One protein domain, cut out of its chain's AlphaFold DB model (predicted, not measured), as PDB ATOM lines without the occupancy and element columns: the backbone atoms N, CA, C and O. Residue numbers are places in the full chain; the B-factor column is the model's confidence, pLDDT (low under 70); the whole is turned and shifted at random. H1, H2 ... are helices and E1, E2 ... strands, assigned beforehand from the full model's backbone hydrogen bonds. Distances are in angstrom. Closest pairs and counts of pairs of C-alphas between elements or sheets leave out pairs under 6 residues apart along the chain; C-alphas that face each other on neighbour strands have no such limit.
ATOM      1  N   SER A   2      -6.811  49.511  -5.082       81.44
ATOM      2  CA  SER A   2      -7.379  48.895  -6.288       81.44
ATOM      3  C   SER A   2      -8.758  48.289  -6.006       81.44
ATOM      4  O   SER A   2      -9.090  47.945  -4.873       81.44
ATOM      5  N   LEU A   3      -9.585  48.180  -7.049       80.81
ATOM      6  CA  LEU A   3     -10.854  47.446  -6.999       80.81
ATOM      7  C   LEU A   3     -10.627  45.972  -6.613       80.81
ATOM      8  O   LEU A   3     -11.421  45.393  -5.880       80.81
ATOM      9  N   GLU A   4      -9.526  45.391  -7.086       83.81
ATOM     10  CA  GLU A   4      -9.142  43.999  -6.843       83.81
ATOM     11  C   GLU A   4      -8.974  43.717  -5.345       83.81
ATOM     12  O   GLU A   4      -9.539  42.748  -4.850       83.81
ATOM     13  N   GLU A   5      -8.307  44.614  -4.609       86.50
ATOM     14  CA  GLU A   5      -8.129  44.498  -3.154       86.50
ATOM     15  C   GLU A   5      -9.468  44.535  -2.398       86.50
ATOM     16  O   GLU A   5      -9.632  43.860  -1.383       86.50
ATOM     17  N   GLN A   6     -10.442  45.326  -2.860       88.94
ATOM     18  CA  GLN A   6     -11.764  45.383  -2.224       88.94
ATOM     19  C   GLN A   6     -12.585  44.126  -2.522       88.94
ATOM     20  O   GLN A   6     -13.212  43.584  -1.615       88.94
ATOM     21  N   ILE A   7     -12.547  43.643  -3.768       88.31
ATOM     22  CA  ILE A   7     -13.238  42.414  -4.177       88.31
ATOM     23  C   ILE A   7     -12.661  41.195  -3.451       88.31
ATOM     24  O   ILE A   7     -13.434  40.351  -3.011       88.31
ATOM     25  N   GLU A   8     -11.340  41.105  -3.291       88.44
ATOM     26  CA  GLU A   8     -10.688  39.990  -2.591       88.44
ATOM     27  C   GLU A   8     -11.108  39.907  -1.115       88.44
ATOM     28  O   GLU A   8     -11.260  38.815  -0.569       88.44
ATOM     29  N   VAL A   9     -11.317  41.058  -0.471       89.44
ATOM     30  CA  VAL A   9     -11.647  41.136   0.959       89.44
ATOM     31  C   VAL A   9     -13.146  41.006   1.222       89.44
ATOM     32  O   VAL A   9     -13.535  40.313   2.158       89.44
ATOM     33  N   ILE A  10     -13.979  41.721   0.461       92.12
ATOM     34  CA  ILE A  10     -15.422  41.830   0.724       92.12
ATOM     35  C   ILE A  10     -16.240  40.867  -0.142       92.12
ATOM     36  O   ILE A  10     -17.256  40.367   0.323       92.12
ATOM     37  N   GLY A  11     -15.814  40.615  -1.379       90.81
ATOM     38  CA  GLY A  11     -16.654  40.014  -2.413       90.81
ATOM     39  C   GLY A  11     -17.368  41.069  -3.263       90.81
ATOM     40  O   GLY A  11     -17.728  42.153  -2.804       90.81
ATOM     41  N   LEU A  12     -17.550  40.775  -4.555       89.88
ATOM     42  CA  LEU A  12     -18.151  41.722  -5.504       89.88
ATOM     43  C   LEU A  12     -19.650  41.949  -5.241       89.88
ATOM     44  O   LEU A  12     -20.148  43.057  -5.459       89.88
ATOM     45  N   ALA A  13     -20.369  40.928  -4.767       90.62
ATOM     46  CA  ALA A  13     -21.793  41.030  -4.457       90.62
ATOM     47  C   ALA A  13     -22.030  41.934  -3.241       90.62
ATOM     48  O   ALA A  13     -22.839  42.864  -3.289       90.62
ATOM     49  N   GLU A  14     -21.266  41.720  -2.176       93.56
ATOM     50  CA  GLU A  14     -21.312  42.491  -0.939       93.56
ATOM     51  C   GLU A  14     -20.859  43.933  -1.190       93.56
ATOM     52  O   GLU A  14     -21.526  44.870  -0.750       93.56
ATOM     53  N   LEU A  15     -19.791  44.126  -1.976       93.31
ATOM     54  CA  LEU A  15     -19.307  45.444  -2.390       93.31
ATOM     55  C   LEU A  15     -20.389  46.232  -3.138       93.31
ATOM     56  O   LEU A  15     -20.666  47.389  -2.820       93.31
ATOM     57  N   THR A  16     -21.037  45.587  -4.110       93.56
ATOM     58  CA  THR A  16     -22.119  46.198  -4.888       93.56
ATOM     59  C   THR A  16     -23.266  46.633  -3.978       93.56
ATOM     60  O   THR A  16     -23.763  47.754  -4.085       93.56
ATOM     61  N   ASN A  17     -23.657  45.780  -3.033       94.81
ATOM     62  CA  ASN A  17     -24.704  46.104  -2.074       94.81
ATOM     63  C   ASN A  17     -24.312  47.250  -1.128       94.81
ATOM     64  O   ASN A  17     -25.140  48.127  -0.881       94.81
ATOM     65  N   CYS A  18     -23.056  47.318  -0.679       95.44
ATOM     66  CA  CYS A  18     -22.556  48.443   0.117       95.44
ATOM     67  C   CYS A  18     -22.680  49.771  -0.638       95.44
ATOM     68  O   CYS A  18     -23.129  50.763  -0.063       95.44
ATOM     69  N   ILE A  19     -22.355  49.794  -1.936       95.12
ATOM     70  CA  ILE A  19     -22.508  50.987  -2.785       95.12
ATOM     71  C   ILE A  19     -23.977  51.413  -2.857       95.12
ATOM     72  O   ILE A  19     -24.283  52.594  -2.683       95.12
ATOM     73  N   LEU A  20     -24.903  50.472  -3.061       95.38
ATOM     74  CA  LEU A  20     -26.337  50.772  -3.140       95.38
ATOM     75  C   LEU A  20     -26.897  51.321  -1.827       95.38
ATOM     76  O   LEU A  20     -27.661  52.291  -1.847       95.38
ATOM     77  N   VAL A  21     -26.487  50.750  -0.691       95.81
ATOM     78  CA  VAL A  21     -26.870  51.239   0.640       95.81
ATOM     79  C   VAL A  21     -26.299  52.638   0.882       95.81
ATOM     80  O   VAL A  21     -27.011  53.562   1.281       95.81
ATOM     81  N   THR A  22     -25.027  52.841   0.547       95.38
ATOM     82  CA  THR A  22     -24.332  54.130   0.671       95.38
ATOM     83  C   THR A  22     -24.970  55.218  -0.189       95.38
ATOM     84  O   THR A  22     -25.147  56.350   0.267       95.38
ATOM     85  N   LYS A  23     -25.405  54.892  -1.407       94.31
ATOM     86  CA  LYS A  23     -26.110  55.827  -2.296       94.31
ATOM     87  C   LYS A  23     -27.584  56.024  -1.927       94.31
ATOM     88  O   LYS A  23     -28.219  56.921  -2.465       94.31
ATOM     89  N   GLY A  24     -28.111  55.259  -0.965       92.62
ATOM     90  CA  GLY A  24     -29.510  55.344  -0.536       92.62
ATOM     91  C   GLY A  24     -30.500  54.775  -1.551       92.62
ATOM     92  O   GLY A  24     -31.680  55.090  -1.476       92.62
ATOM     93  N   VAL A  25     -30.024  53.959  -2.495       93.44
ATOM     94  CA  VAL A  25     -30.892  53.208  -3.414       93.44
ATOM     95  C   VAL A  25     -31.524  52.034  -2.671       93.44
ATOM     96  O   VAL A  25     -32.702  51.757  -2.841       93.44
ATOM     97  N   ARG A  26     -30.749  51.381  -1.797       91.25
ATOM     98  CA  ARG A  26     -31.200  50.281  -0.938       91.25
ATOM     99  C   ARG A  26     -31.173  50.722   0.525       91.25
ATOM    100  O   ARG A  26     -30.222  51.366   0.950       91.25
ATOM    101  N   GLU A  27     -32.182  50.346   1.308       91.25
ATOM    102  CA  GLU A  27     -32.239  50.689   2.741       91.25
ATOM    103  C   GLU A  27     -31.156  49.964   3.551       91.25
ATOM    104  O   GLU A  27     -30.424  50.580   4.328       91.25
ATOM    105  N   ALA A  28     -31.048  48.650   3.354       94.25
ATOM    106  CA  ALA A  28     -30.091  47.796   4.039       94.25
ATOM    107  C   ALA A  28     -29.753  46.557   3.204       94.25
ATOM    108  O   ALA A  28     -30.546  46.112   2.369       94.25
ATOM    109  N   MET A  29     -28.594  45.965   3.472       93.56
ATOM    110  CA  MET A  29     -28.229  44.621   3.026       93.56
ATOM    111  C   MET A  29     -28.039  43.710   4.240       93.56
ATOM    112  O   MET A  29     -27.975  44.183   5.375       93.56
ATOM    113  N   MET A  30     -27.916  42.410   4.002       91.75
ATOM    114  CA  MET A  30     -27.640  41.444   5.056       91.75
ATOM    115  C   MET A  30     -26.560  40.468   4.619       91.75
ATOM    116  O   MET A  30     -26.450  40.147   3.439       91.75
ATOM    117  N   ILE A  31     -25.763  40.042   5.591       92.44
ATOM    118  CA  ILE A  31     -24.700  39.054   5.453       92.44
ATOM    119  C   ILE A  31     -25.069  37.885   6.353       92.44
ATOM    120  O   ILE A  31     -25.254  38.082   7.559       92.44
ATOM    121  N   PHE A  32     -25.156  36.681   5.796       89.44
ATOM    122  CA  PHE A  32     -25.336  35.474   6.591       89.44
ATOM    123  C   PHE A  32     -24.020  34.699   6.690       89.44
ATOM    124  O   PHE A  32     -23.440  34.353   5.663       89.44
ATOM    125  N   PRO A  33     -23.549  34.353   7.904       87.94
ATOM    126  CA  PRO A  33     -22.360  33.512   8.062       87.94
ATOM    127  C   PRO A  33     -22.446  32.182   7.293       87.94
ATOM    128  O   PRO A  33     -21.440  31.684   6.781       87.94
ATOM    129  N   SER A  34     -23.655  31.624   7.154       85.31
ATOM    130  CA  SER A  34     -23.902  30.377   6.423       85.31
ATOM    131  C   SER A  34     -23.493  30.443   4.955       85.31
ATOM    132  O   SER A  34     -23.043  29.428   4.422       85.31
ATOM    133  N   ASP A  35     -23.561  31.621   4.329       85.50
ATOM    134  CA  ASP A  35     -23.159  31.826   2.931       85.50
ATOM    135  C   ASP A  35     -21.656  31.547   2.735       85.50
ATOM    136  O   ASP A  35     -21.207  31.189   1.647       85.50
ATOM    137  N   TYR A  36     -20.876  31.622   3.817       86.56
ATOM    138  CA  TYR A  36     -19.427  31.412   3.836       86.56
ATOM    139  C   TYR A  36     -19.007  30.098   4.505       86.56
ATOM    140  O   TYR A  36     -17.812  29.886   4.751       86.56
ATOM    141  N   SER A  37     -19.967  29.196   4.756       86.69
ATOM    142  CA  SER A  37     -19.789  27.969   5.552       86.69
ATOM    143  C   SER A  37     -19.374  28.239   7.005       86.69
ATOM    144  O   SER A  37     -18.632  27.463   7.608       86.69
ATOM    145  N   GLU A  38     -19.849  29.346   7.568       86.19
ATOM    146  CA  GLU A  38     -19.599  29.774   8.943       86.19
ATOM    147  C   GLU A  38     -20.915  29.864   9.729       86.19
ATOM    148  O   GLU A  38     -22.003  29.688   9.180       86.19
ATOM    149  N   ARG A  39     -20.835  30.066  11.046       85.44
ATOM    150  CA  ARG A  39     -22.017  30.092  11.923       85.44
ATOM    151  C   ARG A  39     -22.262  31.456  12.536       85.44
ATOM    152  O   ARG A  39     -23.409  31.803  12.778       85.44
ATOM    153  N   LEU A  40     -21.207  32.198  12.839       87.31
ATOM    154  CA  LEU A  40     -21.288  33.415  13.633       87.31
ATOM    155  C   LEU A  40     -20.554  34.560  12.944       87.31
ATOM    156  O   LEU A  40     -19.562  34.356  12.254       87.31
ATOM    157  N   SER A  41     -20.978  35.789  13.227       85.56
ATOM    158  CA  SER A  41     -20.337  37.021  12.745       85.56
ATOM    159  C   SER A  41     -18.844  37.128  13.075       85.56
ATOM    160  O   SER A  41     -18.073  37.753  12.348       85.56
ATOM    161  N   ARG A  42     -18.429  36.514  14.188       89.25
ATOM    162  CA  ARG A  42     -17.044  36.496  14.670       89.25
ATOM    163  C   ARG A  42     -16.152  35.472  13.970       89.25
ATOM    164  O   ARG A  42     -14.939  35.517  14.193       89.25
ATOM    165  N   ASP A  43     -16.725  34.572  13.174       90.94
ATOM    166  CA  ASP A  43     -15.961  33.570  12.437       90.94
ATOM    167  C   ASP A  43     -15.057  34.246  11.383       90.94
ATOM    168  O   ASP A  43     -15.337  35.372  10.954       90.94
ATOM    169  N   PRO A  44     -13.909  33.639  11.024       94.56
ATOM    170  CA  PRO A  44     -12.815  34.354  10.369       94.56
ATOM    171  C   PRO A  44     -13.176  35.066   9.061       94.56
ATOM    172  O   PRO A  44     -12.760  36.214   8.886       94.56
ATOM    173  N   LYS A  45     -13.924  34.427   8.151       92.75
ATOM    174  CA  LYS A  45     -14.271  35.012   6.846       92.75
ATOM    175  C   LYS A  45     -15.322  36.102   6.998       92.75
ATOM    176  O   LYS A  45     -15.109  37.211   6.520       92.75
ATOM    177  N   THR A  46     -16.403  35.823   7.719       93.56
ATOM    178  CA  THR A  46     -17.488  36.778   7.967       93.56
ATOM    179  C   THR A  46     -16.947  38.029   8.659       93.56
ATOM    180  O   THR A  46     -17.203  39.149   8.224       93.56
ATOM    181  N   ASN A  47     -16.101  37.861   9.677       94.25
ATOM    182  CA  ASN A  47     -15.452  38.970  10.377       94.25
ATOM    183  C   ASN A  47     -14.511  39.769   9.458       94.25
ATOM    184  O   ASN A  47     -14.460  40.997   9.542       94.25
ATOM    185  N   ALA A  48     -13.764  39.101   8.571       95.06
ATOM    186  CA  ALA A  48     -12.913  39.778   7.593       95.06
ATOM    187  C   ALA A  48     -13.735  40.636   6.617       95.06
ATOM    188  O   ALA A  48     -13.382  41.797   6.404       95.06
ATOM    189  N   ILE A  49     -14.855  40.107   6.113       95.75
ATOM    190  CA  ILE A  49     -15.797  40.833   5.250       95.75
ATOM    191  C   ILE A  49     -16.359  42.049   5.994       95.75
ATOM    192  O   ILE A  49     -16.255  43.168   5.497       95.75
ATOM    193  N   LEU A  50     -16.868  41.868   7.219       95.50
ATOM    194  CA  LEU A  50     -17.407  42.962   8.037       95.50
ATOM    195  C   LEU A  50     -16.371  44.064   8.281       95.50
ATOM    196  O   LEU A  50     -16.662  45.248   8.111       95.50
ATOM    197  N   LYS A  51     -15.137  43.695   8.640       95.38
ATOM    198  CA  LYS A  51     -14.038  44.658   8.803       95.38
ATOM    199  C   LYS A  51     -13.690  45.359   7.497       95.38
ATOM    200  O   LYS A  51     -13.404  46.553   7.523       95.38
ATOM    201  N   GLY A  52     -13.707  44.639   6.376       95.69
ATOM    202  CA  GLY A  52     -13.522  45.204   5.044       95.69
ATOM    203  C   GLY A  52     -14.577  46.258   4.734       95.69
ATOM    204  O   GLY A  52     -14.230  47.386   4.391       95.69
ATOM    205  N   ILE A  53     -15.851  45.926   4.941       96.44
ATOM    206  CA  ILE A  53     -16.982  46.834   4.727       96.44
ATOM    207  C   ILE A  53     -16.822  48.095   5.570       96.44
ATOM    208  O   ILE A  53     -16.812  49.186   5.017       96.44
ATOM    209  N   LEU A  54     -16.607  47.970   6.882       94.75
ATOM    210  CA  LEU A  54     -16.475  49.133   7.772       94.75
ATOM    211  C   LEU A  54     -15.210  49.960   7.504       94.75
ATOM    212  O   LEU A  54     -15.160  51.146   7.824       94.75
ATOM    213  N   LYS A  55     -14.169  49.352   6.926       94.44
ATOM    214  CA  LYS A  55     -12.958  50.061   6.502       94.44
ATOM    215  C   LYS A  55     -13.207  50.900   5.246       94.44
ATOM    216  O   LYS A  55     -12.668  52.002   5.155       94.44
ATOM    217  N   TYR A  56     -13.954  50.374   4.275       92.75
ATOM    218  CA  TYR A  56     -14.161  51.024   2.973       92.75
ATOM    219  C   TYR A  56     -15.426  51.887   2.903       92.75
ATOM    220  O   TYR A  56     -15.455  52.838   2.128       92.75
ATOM    221  N   TYR A  57     -16.408  51.609   3.757       94.50
ATOM    222  CA  TYR A  57     -17.673  52.328   3.901       94.50
ATOM    223  C   TYR A  57     -17.914  52.665   5.386       94.50
ATOM    224  O   TYR A  57     -18.805  52.094   6.020       94.50
ATOM    225  N   PRO A  58     -17.084  53.537   5.995       95.00
ATOM    226  CA  PRO A  58     -17.112  53.825   7.436       95.00
ATOM    227  C   PRO A  58     -18.411  54.480   7.936       95.00
ATOM    228  O   PRO A  58     -18.664  54.518   9.139       95.00
ATOM    229  N   GLU A  59     -19.227  55.021   7.037       95.75
ATOM    230  CA  GLU A  59     -20.563  55.546   7.307       95.75
ATOM    231  C   GLU A  59     -21.618  54.451   7.505       95.75
ATOM    232  O   GLU A  59     -22.682  54.721   8.071       95.75
ATOM    233  N   LEU A  60     -21.345  53.233   7.030       96.81
ATOM    234  CA  LEU A  60     -22.232  52.100   7.226       96.81
ATOM    235  C   LEU A  60     -22.073  51.550   8.639       96.81
ATOM    236  O   LEU A  60     -20.992  51.480   9.221       96.81
ATOM    237  N   LYS A  61     -23.202  51.126   9.182       95.44
ATOM    238  CA  LYS A  61     -23.334  50.518  10.494       95.44
ATOM    239  C   LYS A  61     -23.744  49.067  10.326       95.44
ATOM    240  O   LYS A  61     -24.392  48.719   9.340       95.44
ATOM    241  N   HIS A  62     -23.399  48.240  11.307       93.25
ATOM    242  CA  HIS A  62     -23.836  46.852  11.354       93.25
ATOM    243  C   HIS A  62     -24.679  46.583  12.601       93.25
ATOM    244  O   HIS A  62     -24.447  47.158  13.665       93.25
ATOM    245  N   SER A  63     -25.662  45.705  12.462       92.62
ATOM    246  CA  SER A  63     -26.498  45.205  13.548       92.62
ATOM    247  C   SER A  63     -26.499  43.684  13.474       92.62
ATOM    248  O   SER A  63     -26.960  43.112  12.489       92.62
ATOM    249  N   ASP A  64     -25.892  43.053  14.476       90.06
ATOM    250  CA  ASP A  64     -25.653  41.612  14.531       90.06
ATOM    251  C   ASP A  64     -26.777  40.908  15.299       90.06
ATOM    252  O   ASP A  64     -27.094  41.283  16.431       90.06
ATOM    253  N   PHE A  65     -27.377  39.900  14.668       85.56
ATOM    254  CA  PHE A  65     -28.472  39.101  15.214       85.56
ATOM    255  C   PHE A  65     -28.103  37.609  15.298       85.56
ATOM    256  O   PHE A  65     -28.976  36.738  15.201       85.56
ATOM    257  N   ASP A  66     -26.811  37.319  15.492       77.88
ATOM    258  CA  ASP A  66     -26.227  35.982  15.596       77.88
ATOM    259  C   ASP A  66     -26.551  35.121  14.358       77.88
ATOM    260  O   ASP A  66     -26.215  35.468  13.225       77.88
ATOM    261  N   LEU A  67     -27.228  33.984  14.558       70.25
ATOM    262  CA  LEU A  67     -27.597  33.039  13.500       70.25
ATOM    263  C   LEU A  67     -28.587  33.632  12.486       70.25
ATOM    264  O   LEU A  67     -28.738  33.079  11.402       70.25
ATOM    265  N   ASN A  68     -29.251  34.741  12.825       71.50
ATOM    266  CA  ASN A  68     -30.219  35.397  11.947       71.50
ATOM    267  C   ASN A  68     -29.565  36.392  10.974       71.50
ATOM    268  O   ASN A  68     -30.275  37.043  10.213       71.50
ATOM    269  N   GLY A  69     -28.232  36.505  10.992       86.31
ATOM    270  CA  GLY A  69     -27.463  37.338  10.073       86.31
ATOM    271  C   GLY A  69     -27.091  38.710  10.634       86.31
ATOM    272  O   GLY A  69     -27.490  39.112  11.729       86.31
ATOM    273  N   ILE A  70     -26.284  39.432   9.857       92.19
ATOM    274  CA  ILE A  70     -25.817  40.783  10.168       92.19
ATOM    275  C   ILE A  70     -26.417  41.757   9.159       92.19
ATOM    276  O   ILE A  70     -26.164  41.644   7.962       92.19
ATOM    277  N   VAL A  71     -27.172  42.744   9.638       94.00
ATOM    278  CA  VAL A  71     -27.721  43.812   8.795       94.00
ATOM    279  C   VAL A  71     -26.711  44.941   8.670       94.00
ATOM    280  O   VAL A  71     -26.244  45.459   9.680       94.00
ATOM    281  N   ILE A  72     -26.415  45.354   7.438       95.81
ATOM    282  CA  ILE A  72     -25.574  46.512   7.124       95.81
ATOM    283  C   ILE A  72     -26.457  47.623   6.560       95.81
ATOM    284  O   ILE A  72     -27.155  47.427   5.562       95.81
ATOM    285  N   SER A  73     -26.443  48.796   7.192       96.25
ATOM    286  CA  SER A  73     -27.266  49.937   6.776       96.25
ATOM    287  C   SER A  73     -26.674  51.280   7.219       96.25
ATOM    288  O   SER A  73     -25.675  51.322   7.929       96.25
ATOM    289  N   LYS A  74     -27.303  52.402   6.852       95.31
ATOM    290  CA  LYS A  74     -26.933  53.737   7.370       95.31
ATOM    291  C   LYS A  74     -27.388  53.998   8.815       95.31
ATOM    292  O   LYS A  74     -26.976  54.984   9.426       95.31
ATOM    293  N   LYS A  75     -28.260  53.150   9.366       93.62
ATOM    294  CA  LYS A  75     -28.801  53.246  10.731       93.62
ATOM    295  C   LYS A  75     -28.555  51.953  11.515       93.62
ATOM    296  O   LYS A  75     -28.149  50.937  10.962       93.62
ATOM    297  N   GLU A  76     -28.751  52.006  12.823       91.88
ATOM    298  CA  GLU A  76     -28.708  50.804  13.662       91.88
ATOM    299  C   GLU A  76     -30.109  50.219  13.776       91.88
ATOM    300  O   GLU A  76     -31.081  50.956  13.950       91.88
ATOM    301  N   TYR A  77     -30.187  48.897  13.686       90.62
ATOM    302  CA  TYR A  77     -31.385  48.125  13.961       90.62
ATOM    303  C   TYR A  77     -31.228  47.403  15.295       90.62
ATOM    304  O   TYR A  77     -30.145  46.959  15.674       90.62
ATOM    305  N   THR A  78     -32.333  47.268  16.011       87.62
ATOM    306  CA  THR A  78     -32.419  46.527  17.265       87.62
ATOM    307  C   THR A  78     -33.214  45.244  17.067       87.62
ATOM    308  O   THR A  78     -33.920  45.066  16.075       87.62
ATOM    309  N   SER A  79     -33.179  44.350  18.056       81.25
ATOM    310  CA  SER A  79     -33.986  43.121  18.043       81.25
ATOM    311  C   SER A  79     -35.498  43.375  18.016       81.25
ATOM    312  O   SER A  79     -36.269  42.464  17.735       81.25
TER     313      SER A  79
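What this domain is: This is residues 2 to 79 of the 285 residues of an uncharacterized protein of viral metagenome (UniProt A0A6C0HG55). A small sheet of three short strands forms a wall, with helices H2 and H4 packed over one face of it, and H1 packs on H4 on the side away from the sheet. The short helix H3 follows E1 past the end of the sheet, and the chain then turns back into H4. The printed part has 78 residues with four named helices and three named strands, in the order H1 H2 E1 H3 H4 E2 E3; the sheet runs E1 E3 E2, all antiparallel, and the class is mixed, helices and strands. The whole is compact and rounded, with a radius of gyration of the C-alphas of 11.6 A and spans of 30 by 26 by 17 A.

Where its parts are: The strands are E1, residues 28 to 31, 10.4 A long; E3, residues 70 to 73, 9.9 A; and E2, residues 61 to 64, 10.0 A. The longest helix is H4, residues 44 to 56, 18.3 A, and H2, residues 12 to 23, measures 16.5 A. H1, residues 3 to 10, measures 10.6 A and H3, residues 33 to 36, 5.6 A. C-alpha 3 is at (-10.854, 47.446, -6.999), C-alpha 44 at (-12.815, 34.354, 10.369) and C-alpha 73 at (-27.266, 49.937, 6.776).

How they stand to each other: Inner strand E3 is antiparallel to E1 at 154 degrees, with N 29 and O 72 within hydrogen-bond range at 2.9 A. It is antiparallel to E2 at 158 degrees, with N 61 and O 73 2.8 A apart; E2 and E3 form a hairpin. H2 and H4 on one face of the sheet make two layers, one of helices and one of strands. H2 has a height of 8.9 A over the sheet and runs along the strands, at 19 degrees to E1 on the local plane; its closest C-alphas to E1 are those of Val 21 and Ala 28, 5.8 A. H4 is on the sheet, and its closest C-alphas to E2 are those of Leu 54 and Lys 61, 7.5 A. H2 and H4 are close but not clearly touching, the closest C-alphas being those of Cys 18 and Ile 53, 7.4 A. E1, H3, H4 and E2 make a split strand-helix-strand unit, two strands running the same way with E3 between them, and its crossover is right-handed. H1 touches residues 48 to 53 of H4, opposite ways at a steep tilt of 47 degrees; the closest C-alphas are those of Ile 10 and Ile 49, 4.6 A. H3 and H4 only just touch, with 3 pairs of C-alphas within 8 A, the closest those of Pro 33 and Thr 46, 5.9 A. In H1, H2 and H4 every O i to N i+4 pair is within hydrogen-bond range; H3 is too short for such a pair.

The domain as a whole: The C-alphas of Ser 2 and Ser 79, the two farthest apart, are 36.5 A apart. The printed part has no cut. No link is long: H3 to H4 is short, and the others are tight. The mean pLDDT of the printed part is 90.8, and no printed residue is under 70.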